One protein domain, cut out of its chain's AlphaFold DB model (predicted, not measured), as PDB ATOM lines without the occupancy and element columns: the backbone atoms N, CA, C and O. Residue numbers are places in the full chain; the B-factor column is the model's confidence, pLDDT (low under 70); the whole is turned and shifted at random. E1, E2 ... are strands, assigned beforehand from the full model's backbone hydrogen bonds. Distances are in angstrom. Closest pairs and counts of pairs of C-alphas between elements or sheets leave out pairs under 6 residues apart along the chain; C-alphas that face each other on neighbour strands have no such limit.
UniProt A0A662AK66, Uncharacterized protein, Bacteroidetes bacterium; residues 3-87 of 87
ATOM      1  N   THR A   3     207.796 138.701 205.773       98.00
ATOM      2  CA  THR A   3     206.963 139.863 206.097       98.00
ATOM      3  C   THR A   3     207.553 140.566 207.300       98.00
ATOM      4  O   THR A   3     208.021 139.917 208.228       98.00
ATOM      5  N   LEU A   4     207.520 141.894 207.286       98.25
ATOM      6  CA  LEU A   4     207.900 142.739 208.405       98.25
ATOM      7  C   LEU A   4     206.814 143.784 208.609       98.25
ATOM      8  O   LEU A   4     206.523 144.543 207.689       98.25
ATOM      9  N   LYS A   5     206.226 143.843 209.804       98.25
ATOM     10  CA  LYS A   5     205.077 144.706 210.093       98.25
ATOM     11  C   LYS A   5     205.226 145.406 211.434       98.25
ATOM     12  O   LYS A   5     205.422 144.761 212.459       98.25
ATOM     13  N   ARG A   6     205.103 146.733 211.452       98.31
ATOM     14  CA  ARG A   6     205.055 147.514 212.694       98.31
ATOM     15  C   ARG A   6     203.692 147.354 213.351       98.31
ATOM     16  O   ARG A   6     202.668 147.584 212.716       98.31
ATOM     17  N   MET A   7     203.654 147.050 214.645       98.19
ATOM     18  CA  MET A   7     202.385 146.761 215.321       98.19
ATOM     19  C   MET A   7     201.459 147.974 215.468       98.19
ATOM     20  O   MET A   7     200.245 147.820 215.436       98.19
ATOM     21  N   ARG A   8     202.010 149.181 215.659       97.06
ATOM     22  CA  ARG A   8     201.205 150.376 215.974       97.06
ATOM     23  C   ARG A   8     200.264 150.780 214.837       97.06
ATOM     24  O   ARG A   8     199.144 151.198 215.097       97.06
ATOM     25  N   ASP A   9     200.754 150.732 213.605       96.94
ATOM     26  CA  ASP A   9     200.078 151.275 212.420       96.94
ATOM     27  C   ASP A   9     200.022 150.277 211.254       96.94
ATOM     28  O   ASP A   9     199.484 150.586 210.197       96.94
ATOM     29  N   GLY A  10     200.556 149.067 211.439       96.19
ATOM     30  CA  GLY A  10     200.562 148.019 210.425       96.19
ATOM     31  C   GLY A  10     201.492 148.285 209.246       96.19
ATOM     32  O   GLY A  10     201.481 147.500 208.301       96.19
ATOM     33  N   VAL A  11     202.283 149.360 209.290       95.81
ATOM     34  CA  VAL A  11     203.180 149.744 208.200       95.81
ATOM     35  C   VAL A  11     204.388 148.809 208.169       95.81
ATOM     36  O   VAL A  11     204.932 148.433 209.211       95.81
ATOM     37  N   GLY A  12     204.807 148.426 206.970       95.62
ATOM     38  CA  GLY A  12     205.838 147.429 206.758       95.62
ATOM     39  C   GLY A  12     205.960 147.063 205.286       95.62
ATOM     40  O   GLY A  12     205.426 147.764 204.430       95.62
ATOM     41  N   ASP A  13     206.630 145.954 205.002       96.62
ATOM     42  CA  ASP A  13     206.708 145.392 203.653       96.62
ATOM     43  C   ASP A  13     206.849 143.864 203.724       96.62
ATOM     44  O   ASP A  13     207.092 143.275 204.782       96.62
ATOM     45  N   SER A  14     206.663 143.211 202.585       95.44
ATOM     46  CA  SER A  14     206.798 141.771 202.408       95.44
ATOM     47  C   SER A  14     207.512 141.464 201.100       95.44
ATOM     48  O   SER A  14     207.435 142.229 200.139       95.44
ATOM     49  N   GLY A  15     208.221 140.342 201.029       94.94
ATOM     50  CA  GLY A  15     208.893 139.939 199.802       94.94
ATOM     51  C   GLY A  15     209.949 138.851 199.978       94.94
ATOM     52  O   GLY A  15     210.022 138.197 201.019       94.94
ATOM     53  N   PRO A  16     210.744 138.593 198.927       95.06
ATOM     54  CA  PRO A  16     211.772 137.555 198.950       95.06
ATOM     55  C   PRO A  16     213.021 137.949 199.751       95.06
ATOM     56  O   PRO A  16     213.834 137.077 200.051       95.06
ATOM     57  N   VAL A  17     213.195 139.230 200.094       95.31
ATOM     58  CA  VAL A  17     214.368 139.714 200.831       95.31
ATOM     59  C   VAL A  17     214.067 139.784 202.325       95.31
ATOM     60  O   VAL A  17     213.081 140.390 202.731       95.31
ATOM     61  N   SER A  18     214.967 139.204 203.119       97.38
ATOM     62  CA  SER A  18     215.178 139.498 204.538       97.38
ATOM     63  C   SER A  18     216.675 139.685 204.721       97.38
ATOM     64  O   SER A  18     217.439 138.746 204.490       97.38
ATOM     65  N   MET A  19     217.108 140.904 205.020       97.75
ATOM     66  CA  MET A  19     218.518 141.266 205.093       97.75
ATOM     67  C   MET A  19     218.811 141.960 206.413       97.75
ATOM     68  O   MET A  19     218.146 142.935 206.755       97.75
ATOM     69  N   LEU A  20     219.808 141.471 207.143       98.25
ATOM     70  CA  LEU A  20     220.329 142.153 208.322       98.25
ATOM     71  C   LEU A  20     221.441 143.101 207.910       98.25
ATOM     72  O   LEU A  20     222.207 142.790 206.999       98.25
ATOM     73  N   LEU A  21     221.524 144.236 208.594       98.12
ATOM     74  CA  LEU A  21     222.560 145.240 208.396       98.12
ATOM     75  C   LEU A  21     223.095 145.681 209.755       98.12
ATOM     76  O   LEU A  21     222.307 145.974 210.657       98.12
ATOM     77  N   TRP A  22     224.411 145.755 209.904       98.19
ATOM     78  CA  TRP A  22     225.049 146.326 211.089       98.19
ATOM     79  C   TRP A  22     226.403 146.920 210.735       98.19
ATOM     80  O   TRP A  22     226.990 146.592 209.706       98.19
ATOM     81  N   GLU A  23     226.877 147.815 211.589       97.44
ATOM     82  CA  GLU A  23     228.214 148.374 211.485       97.44
ATOM     83  C   GLU A  23     229.154 147.633 212.438       97.44
ATOM     84  O   GLU A  23     228.831 147.421 213.607       97.44
ATOM     85  N   GLU A  24     230.313 147.233 211.930       96.69
ATOM     86  CA  GLU A  24     231.386 146.602 212.693       96.69
ATOM     87  C   GLU A  24     232.717 147.092 212.123       96.69
ATOM     88  O   GLU A  24     232.905 147.090 210.908       96.69
ATOM     89  N   ASP A  25     233.619 147.567 212.985       95.88
ATOM     90  CA  ASP A  25     234.927 148.113 212.592       95.88
ATOM     91  C   ASP A  25     234.860 149.211 211.512       95.88
ATOM     92  O   ASP A  25     235.711 149.291 210.627       95.88
ATOM     93  N   ASN A  26     233.848 150.088 211.598       94.31
ATOM     94  CA  ASN A  26     233.596 151.166 210.632       94.31
ATOM     95  C   ASN A  26     233.313 150.644 209.201       94.31
ATOM     96  O   ASN A  26     233.441 151.382 208.221       94.31
ATOM     97  N   GLU A  27     232.912 149.372 209.080       96.56
ATOM     98  CA  GLU A  27     232.432 148.737 207.856       96.56
ATOM     99  C   GLU A  27     230.969 148.303 207.994       96.56
ATOM    100  O   GLU A  27     230.541 147.751 209.010       96.56
ATOM    101  N   LEU A  28     230.196 148.498 206.925       96.62
ATOM    102  CA  LEU A  28     228.840 147.968 206.831       96.62
ATOM    103  C   LEU A  28     228.892 146.471 206.512       96.62
ATOM    104  O   LEU A  28     229.404 146.066 205.467       96.62
ATOM    105  N   LYS A  29     228.304 145.655 207.382       98.12
ATOM    106  CA  LYS A  29     228.112 144.219 207.183       98.12
ATOM    107  C   LYS A  29     226.657 143.921 206.839       98.12
ATOM    108  O   LYS A  29     225.740 144.603 207.306       98.12
ATOM    109  N   THR A  30     226.449 142.886 206.029       97.56
ATOM    110  CA  THR A  30     225.115 142.420 205.644       97.56
ATOM    111  C   THR A  30     225.001 140.902 205.716       97.56
ATOM    112  O   THR A  30     225.967 140.173 205.500       97.56
ATOM    113  N   GLU A  31     223.795 140.415 205.999       98.06
ATOM    114  CA  GLU A  31     223.471 138.986 206.001       98.06
ATOM    115  C   GLU A  31     222.120 138.768 205.317       98.06
ATOM    116  O   GLU A  31     221.135 139.417 205.667       98.06
ATOM    117  N   HIS A  32     222.068 137.881 204.322       96.19
ATOM    118  CA  HIS A  32     220.877 137.640 203.505       96.19
ATOM    119  C   HIS A  32     220.090 136.418 203.985       96.19
ATOM    120  O   HIS A  32     220.672 135.461 204.482       96.19
ATOM    121  N   GLN A  33     218.772 136.429 203.760       95.38
ATOM    122  CA  GLN A  33     217.836 135.372 204.180       95.38
ATOM    123  C   GLN A  33     217.885 135.104 205.690       95.38
ATOM    124  O   GLN A  33     217.733 133.975 206.146       95.38
ATOM    125  N   ALA A  34     218.108 136.166 206.458       96.50
ATOM    126  CA  ALA A  34     218.415 136.067 207.870       96.50
ATOM    127  C   ALA A  34     217.240 136.484 208.758       96.50
ATOM    128  O   ALA A  34     216.350 137.244 208.357       96.50
ATOM    129  N   LYS A  35     217.261 135.953 209.981       97.81
ATOM    130  CA  LYS A  35     216.255 136.148 211.026       97.81
ATOM    131  C   LYS A  35     216.670 137.296 211.965       97.81
ATOM    132  O   LYS A  35     217.857 137.394 212.280       97.81
ATOM    133  N   PRO A  36     215.743 138.164 212.422       97.94
ATOM    134  CA  PRO A  36     216.087 139.307 213.269       97.94
ATOM    135  C   PRO A  36     216.806 138.905 214.567       97.94
ATOM    136  O   PRO A  36     216.418 137.936 215.215       97.94
ATOM    137  N   ARG A  37     217.811 139.690 214.980       98.31
ATOM    138  CA  ARG A  37     218.537 139.541 216.257       98.31
ATOM    139  C   ARG A  37     218.846 140.903 216.881       98.31
ATOM    140  O   ARG A  37     218.775 141.921 216.202       98.31
ATOM    141  N   VAL A  38     219.189 140.941 218.167       98.50
ATOM    142  CA  VAL A  38     219.601 142.192 218.835       98.50
ATOM    143  C   VAL A  38     220.890 142.734 218.210       98.50
ATOM    144  O   VAL A  38     221.769 141.962 217.833       98.50
ATOM    145  N   GLY A  39     221.006 144.061 218.117       98.06
ATOM    146  CA  GLY A  39     222.228 144.733 217.664       98.06
ATOM    147  C   GLY A  39     222.357 144.886 216.149       98.06
ATOM    148  O   GLY A  39     223.387 145.353 215.681       98.06
ATOM    149  N   VAL A  40     221.317 144.554 215.379       98.25
ATOM    150  CA  VAL A  40     221.284 144.763 213.922       98.25
ATOM    151  C   VAL A  40     220.016 145.506 213.498       98.25
ATOM    152  O   VAL A  40     219.025 145.540 214.231       98.25
ATOM    153  N   CYS A  41     220.034 146.100 212.313       98.06
ATOM    154  CA  CYS A  41     218.842 146.530 211.586       98.06
ATOM    155  C   CYS A  41     218.339 145.379 210.705       98.06
ATOM    156  O   CYS A  41     219.128 144.523 210.302       98.06
ATOM    157  N   ILE A  42     217.051 145.376 210.356       98.00
ATOM    158  CA  ILE A  42     216.507 144.448 209.358       98.00
ATOM    159  C   ILE A  42     215.796 145.193 208.233       98.00
ATOM    160  O   ILE A  42     215.079 146.168 208.468       98.00
ATOM    161  N   GLN A  43     215.993 144.703 207.014       97.06
ATOM    162  CA  GLN A  43     215.326 145.138 205.802       97.06
ATOM    163  C   GLN A  43     214.533 143.976 205.192       97.06
ATOM    164  O   GLN A  43     215.094 142.912 204.928       97.06
ATOM    165  N   VAL A  44     213.243 144.187 204.930       97.56
ATOM    166  CA  VAL A  44     212.375 143.235 204.218       97.56
ATOM    167  C   VAL A  44     211.721 143.929 203.036       97.56
ATOM    168  O   VAL A  44     211.294 145.072 203.159       97.56
ATOM    169  N   GLY A  45     211.640 143.253 201.891       94.44
ATOM    170  CA  GLY A  45     211.031 143.831 200.696       94.44
ATOM    171  C   GLY A  45     211.344 143.078 199.411       94.44
ATOM    172  O   GLY A  45     211.580 141.864 199.404       94.44
ATOM    173  N   ALA A  46     211.322 143.811 198.303       88.88
ATOM    174  CA  ALA A  46     211.606 143.315 196.966       88.88
ATOM    175  C   ALA A  46     213.104 143.060 196.730       88.88
ATOM    176  O   ALA A  46     213.964 143.698 197.329       88.88
ATOM    177  N   LEU A  47     213.411 142.146 195.802       81.50
ATOM    178  CA  LEU A  47     214.781 141.914 195.324       81.50
ATOM    179  C   LEU A  47     215.241 142.990 194.323       81.50
ATOM    180  O   LEU A  47     216.424 143.291 194.226       81.50
ATOM    181  N   THR A  48     214.297 143.554 193.572       78.19
ATOM    182  CA  THR A  48     214.507 144.586 192.552       78.19
ATOM    183  C   THR A  48     213.471 145.687 192.735       78.19
ATOM    184  O   THR A  48     212.411 145.429 193.305       78.19
ATOM    185  N   GLY A  49     213.737 146.882 192.198       73.94
ATOM    186  CA  GLY A  49     212.775 147.986 192.232       73.94
ATOM    187  C   GLY A  49     211.403 147.575 191.686       73.94
ATOM    188  O   GLY A  49     211.308 146.931 190.636       73.94
ATOM    189  N   ARG A  50     210.338 147.914 192.414       75.38
ATOM    190  CA  ARG A  50     208.948 147.673 192.024       75.38
ATOM    191  C   ARG A  50     208.439 148.884 191.248       75.38
ATOM    192  O   ARG A  50     208.214 149.953 191.810       75.38
ATOM    193  N   SER A  51     208.203 148.715 189.947       67.62
ATOM    194  CA  SER A  51     207.576 149.759 189.129       67.62
ATOM    195  C   SER A  51     206.228 150.177 189.731       67.62
ATOM    196  O   SER A  51     205.396 149.326 190.045       67.62
ATOM    197  N   TYR A  52     206.007 151.490 189.850       68.81
ATOM    198  CA  TYR A  52     204.774 152.104 190.370       68.81
ATOM    199  C   TYR A  52     204.482 151.877 191.866       68.81
ATOM    200  O   TYR A  52     203.331 151.999 192.284       68.81
ATOM    201  N   GLN A  53     205.493 151.578 192.685       71.81
ATOM    202  CA  GLN A  53     205.374 151.588 194.147       71.81
ATOM    203  C   GLN A  53     206.242 152.695 194.751       71.81
ATOM    204  O   GLN A  53     207.298 153.027 194.223       71.81
ATOM    205  N   TYR A  54     205.786 153.277 195.864       75.81
ATOM    206  CA  TYR A  54     206.545 154.307 196.588       75.81
ATOM    207  C   TYR A  54     207.651 153.705 197.475       75.81
ATOM    208  O   TYR A  54     208.525 154.423 197.951       75.81
ATOM    209  N   GLN A  55     207.601 152.392 197.720       82.81
ATOM    210  CA  GLN A  55     208.494 151.683 198.628       82.81
ATOM    211  C   GLN A  55     208.884 150.315 198.054       82.81
ATOM    212  O   GLN A  55     208.020 149.504 197.721       82.81
ATOM    213  N   ASP A  56     210.194 150.073 197.966       88.06
ATOM    214  CA  ASP A  56     210.773 148.795 197.531       88.06
ATOM    215  C   ASP A  56     211.083 147.853 198.702       88.06
ATOM    216  O   ASP A  56     211.156 146.636 198.521       88.06
ATOM    217  N   TYR A  57     211.314 148.428 199.883       93.00
ATOM    218  CA  TYR A  57     211.601 147.710 201.115       93.00
ATOM    219  C   TYR A  57     211.232 148.531 202.350       93.00
ATOM    220  O   TYR A  57     211.254 149.765 202.345       93.00
ATOM    221  N   TRP A  58     210.989 147.835 203.454       95.88
ATOM    222  CA  TRP A  58     210.932 148.399 204.793       95.88
ATOM    223  C   TRP A  58     212.227 148.107 205.549       95.88
ATOM    224  O   TRP A  58     212.637 146.951 205.617       95.88
ATOM    225  N   GLN A  59     212.842 149.126 206.155       96.38
ATOM    226  CA  GLN A  59     214.029 148.984 207.005       96.38
ATOM    227  C   GLN A  59     213.745 149.497 208.421       96.38
ATOM    228  O   GLN A  59     213.118 150.543 208.606       96.38
ATOM    229  N   THR A  60     214.211 148.767 209.432       97.69
ATOM    230  CA  THR A  60     214.113 149.180 210.837       97.69
ATOM    231  C   THR A  60     215.338 149.970 211.295       97.69
ATOM    232  O   THR A  60     216.400 149.930 210.680       97.69
ATOM    233  N   SER A  61     215.209 150.648 212.436       97.44
ATOM    234  CA  SER A  61     216.370 150.967 213.272       97.44
ATOM    235  C   SER A  61     216.879 149.715 213.999       97.44
ATOM    236  O   SER A  61     216.251 148.653 213.927       97.44
ATOM    237  N   TYR A  62     218.005 149.851 214.707       98.25
ATOM    238  CA  TYR A  62     218.601 148.768 215.485       98.25
ATOM    239  C   TYR A  62     217.589 148.108 216.426       98.25
ATOM    240  O   TYR A  62     216.850 148.776 217.161       98.25
ATOM    241  N   ILE A  63     217.583 146.780 216.389       98.69
ATOM    242  CA  ILE A  63     216.801 145.931 217.276       98.69
ATOM    243  C   ILE A  63     217.446 145.959 218.657       98.69
ATOM    244  O   ILE A  63     218.627 145.645 218.811       98.69
ATOM    245  N   THR A  64     216.659 146.332 219.661       98.62
ATOM    246  CA  THR A  64     217.114 146.483 221.047       98.62
ATOM    247  C   THR A  64     216.713 145.307 221.928       98.62
ATOM    248  O   THR A  64     217.385 145.036 222.917       98.62
ATOM    249  N   GLU A  65     215.632 144.604 221.586       98.56
ATOM    250  CA  GLU A  65     215.071 143.529 222.409       98.56
ATOM    251  C   GLU A  65     214.273 142.543 221.546       98.56
ATOM    252  O   GLU A  65     213.478 142.967 220.702       98.56
ATOM    253  N   ILE A  66     214.447 141.239 221.780       98.62
ATOM    254  CA  ILE A  66     213.579 140.186 221.234       98.62
ATOM    255  C   ILE A  66     212.518 139.855 222.285       98.62
ATOM    256  O   ILE A  66     212.849 139.541 223.423       98.62
ATOM    257  N   LEU A  67     211.248 139.950 221.896       98.56
ATOM    258  CA  LEU A  67     210.090 139.707 222.760       98.56
ATOM    259  C   LEU A  67     209.532 138.294 222.608       98.56
ATOM    260  O   LEU A  67     209.012 137.734 223.566       98.56
ATOM    261  N   GLU A  68     209.615 137.741 221.401       98.50
ATOM    262  CA  GLU A  68     209.185 136.385 221.083       98.50
ATOM    263  C   GLU A  68     210.028 135.866 219.923       98.50
ATOM    264  O   GLU A  68     210.291 136.607 218.973       98.50
ATOM    265  N   ASP A  69     210.447 134.607 220.008       98.31
ATOM    266  CA  ASP A  69     211.265 133.949 218.998       98.31
ATOM    267  C   ASP A  69     210.804 132.496 218.840       98.31
ATOM    268  O   ASP A  69     210.941 131.671 219.745       98.31
ATOM    269  N   THR A  70     210.228 132.196 217.680       97.94
ATOM    270  CA  THR A  70     209.872 130.841 217.247       97.94
ATOM    271  C   THR A  70     210.481 130.580 215.876       97.94
ATOM    272  O   THR A  70     211.007 131.494 215.248       97.94
ATOM    273  N   GLU A  71     210.398 129.351 215.367       95.81
ATOM    274  CA  GLU A  71     211.004 128.961 214.087       95.81
ATOM    275  C   GLU A  71     210.748 129.975 212.953       95.81
ATOM    276  O   GLU A  71     211.709 130.479 212.376       95.81
ATOM    277  N   ASN A  72     209.487 130.376 212.743       97.00
ATOM    278  CA  ASN A  72     209.066 131.223 211.616       97.00
ATOM    279  C   ASN A  72     208.485 132.589 212.030       97.00
ATOM    280  O   ASN A  72     207.869 133.260 211.203       97.00
ATOM    281  N   TYR A  73     208.639 133.002 213.293       98.44
ATOM    282  CA  TYR A  73     208.125 134.280 213.797       98.44
ATOM    283  C   TYR A  73     209.074 134.903 214.816       98.44
ATOM    284  O   TYR A  73     209.554 134.222 215.723       98.44
ATOM    285  N   VAL A  74     209.296 136.211 214.689       98.75
ATOM    286  CA  VAL A  74     210.015 137.011 215.682       98.75
ATOM    287  C   VAL A  74     209.246 138.288 215.962       98.75
ATOM    288  O   VAL A  74     208.945 139.062 215.051       98.75
ATOM    289  N   LYS A  75     209.009 138.557 217.241       98.75
ATOM    290  CA  LYS A  75     208.528 139.848 217.720       98.75
ATOM    291  C   LYS A  75     209.667 140.579 218.393       98.75
ATOM    292  O   LYS A  75     210.313 140.028 219.280       98.75
ATOM    293  N   PHE A  76     209.909 141.827 218.017       98.81
ATOM    294  CA  PHE A  76     211.049 142.569 218.545       98.81
ATOM    295  C   PHE A  76     210.768 144.059 218.697       98.81
ATOM    296  O   PHE A  76     209.875 144.622 218.056       98.81
ATOM    297  N   LYS A  77     211.549 144.704 219.562       98.56
ATOM    298  CA  LYS A  77     211.543 146.153 219.746       98.56
ATOM    299  C   LYS A  77     212.732 146.772 219.042       98.56
ATOM    300  O   LYS A  77     213.834 146.229 219.019       98.56
ATOM    301  N   THR A  78     212.489 147.957 218.522       98.06
ATOM    302  CA  THR A  78     213.530 148.918 218.182       98.06
ATOM    303  C   THR A  78     213.425 150.099 219.139       98.06
ATOM    304  O   THR A  78     212.566 150.121 220.025       98.06
ATOM    305  N   GLY A  79     214.254 151.127 218.945       94.69
ATOM    306  CA  GLY A  79     214.235 152.315 219.804       94.69
ATOM    307  C   GLY A  79     212.856 152.980 219.975       94.69
ATOM    308  O   GLY A  79     212.606 153.579 221.015       94.69
ATOM    309  N   ASN A  80     211.946 152.879 218.997       93.81
ATOM    310  CA  ASN A  80     210.646 153.564 219.048       93.81
ATOM    311  C   ASN A  80     209.441 152.737 218.568       93.81
ATOM    312  O   ASN A  80     208.339 153.277 218.460       93.81
ATOM    313  N   SER A  81     209.633 151.465 218.220       97.88
ATOM    314  CA  SER A  81     208.611 150.656 217.552       97.88
ATOM    315  C   SER A  81     208.683 149.196 217.983       97.88
ATOM    316  O   SER A  81     209.724 148.713 218.421       97.88
ATOM    317  N   VAL A  82     207.566 148.489 217.823       98.62
ATOM    318  CA  VAL A  82     207.491 147.029 217.956       98.62
ATOM    319  C   VAL A  82     207.112 146.458 216.602       98.62
ATOM    320  O   VAL A  82     206.179 146.962 215.969       98.62
ATOM    321  N   TYR A  83     207.834 145.431 216.173       98.75
ATOM    322  CA  TYR A  83     207.654 144.774 214.889       98.75
ATOM    323  C   TYR A  83     207.370 143.288 215.058       98.75
ATOM    324  O   TYR A  83     207.811 142.664 216.022       98.75
ATOM    325  N   GLU A  84     206.663 142.749 214.075       98.69
ATOM    326  CA  GLU A  84     206.515 141.324 213.823       98.69
ATOM    327  C   GLU A  84     207.218 140.994 212.507       98.69
ATOM    328  O   GLU A  84     207.010 141.679 211.499       98.69
ATOM    329  N   TRP A  85     208.053 139.962 212.526       98.69
ATOM    330  CA  TRP A  85     208.698 139.382 211.356       98.69
ATOM    331  C   TRP A  85     208.267 137.924 211.202       98.69
ATOM    332  O   TRP A  85     208.210 137.201 212.196       98.69
ATOM    333  N   THR A  86     207.987 137.492 209.971       98.31
ATOM    334  CA  THR A  86     207.652 136.096 209.637       98.31
ATOM    335  C   THR A  86     208.369 135.629 208.376       98.31
ATOM    336  O   THR A  86     208.626 136.451 207.493       98.31
ATOM    337  N   GLN A  87     208.627 134.320 208.267       95.38
ATOM    338  CA  GLN A  87     209.219 133.661 207.090       95.38
ATOM    339  C   GLN A  87     208.202 132.877 206.252       95.38
ATOM    340  O   GLN A  87     207.300 132.253 206.846       95.38
TER     341      GLN A  87
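This is residues 3 to 87 of the 87 residues of an uncharacterized protein of Bacteroidetes bacterium (UniProt A0A662AK66). Two antiparallel sheets make a sandwich that is only partly face to face: E1 and E2 of a twisted sheet, order E2 E1 E9 E8 E7, pack on E5 and E6 of a second sheet, order E4 E3 E5 E6, whose edge E4 lies away from the first. The chain crosses between the sheets from E2 to E3 and from E6 to E7. The printed part has 85 residues with nine named strands, E1 to E9 in chain order, and no named helix: all strand. It is compact, with a radius of gyration of the C-alphas of 12.5 A and spans of 34 by 32 by 25 A.

The first sheet has E1, residues 3 to 6, from C-alpha 3 at (206.963, 139.863, 206.097); E2, 12 to 15; E7, 63 to 70, 16.6 A; E8, 73 to 78, 16.2 A; and E9, 82 to 86, ending at C-alpha 86 at (207.652, 136.096, 209.637). The second has E3, 17 to 24, 21.9 A; E4, 27 to 32, 16.6 A; E5, 41 to 45; and E6, 57 to 59. E7 bends by 69 degrees at residue 67.

E7, E8 and E9 form a meander, each strand the antiparallel neighbour of the one before; N 64 and O 77 are 2.9 A apart, N 74 and O 85 2.9 A. E1 is the antiparallel neighbour of E9, with N 5 and O 84 within hydrogen-bond range at 2.9 A, and of E2, with N 4 and O 13 within hydrogen-bond range at 2.9 A. The closest C-alphas of E2 and E5, Gly 15 and Gly 45, are 4.5 A apart. E5 pairs with E3 through N 19 and O 43, 2.8 A, and with E6 through N 44 and O 58, 2.9 A. E3 and E4 are a hairpin, with N 29 and O 22 2.8 A apart.

The C-alphas of Asp 25 and Tyr 52, the two farthest apart, are 37.7 A apart. The printed part has no cut. The link E5 to E6 is long, 11 residues; within it, residues 51 to 52 are under 70 in pLDDT.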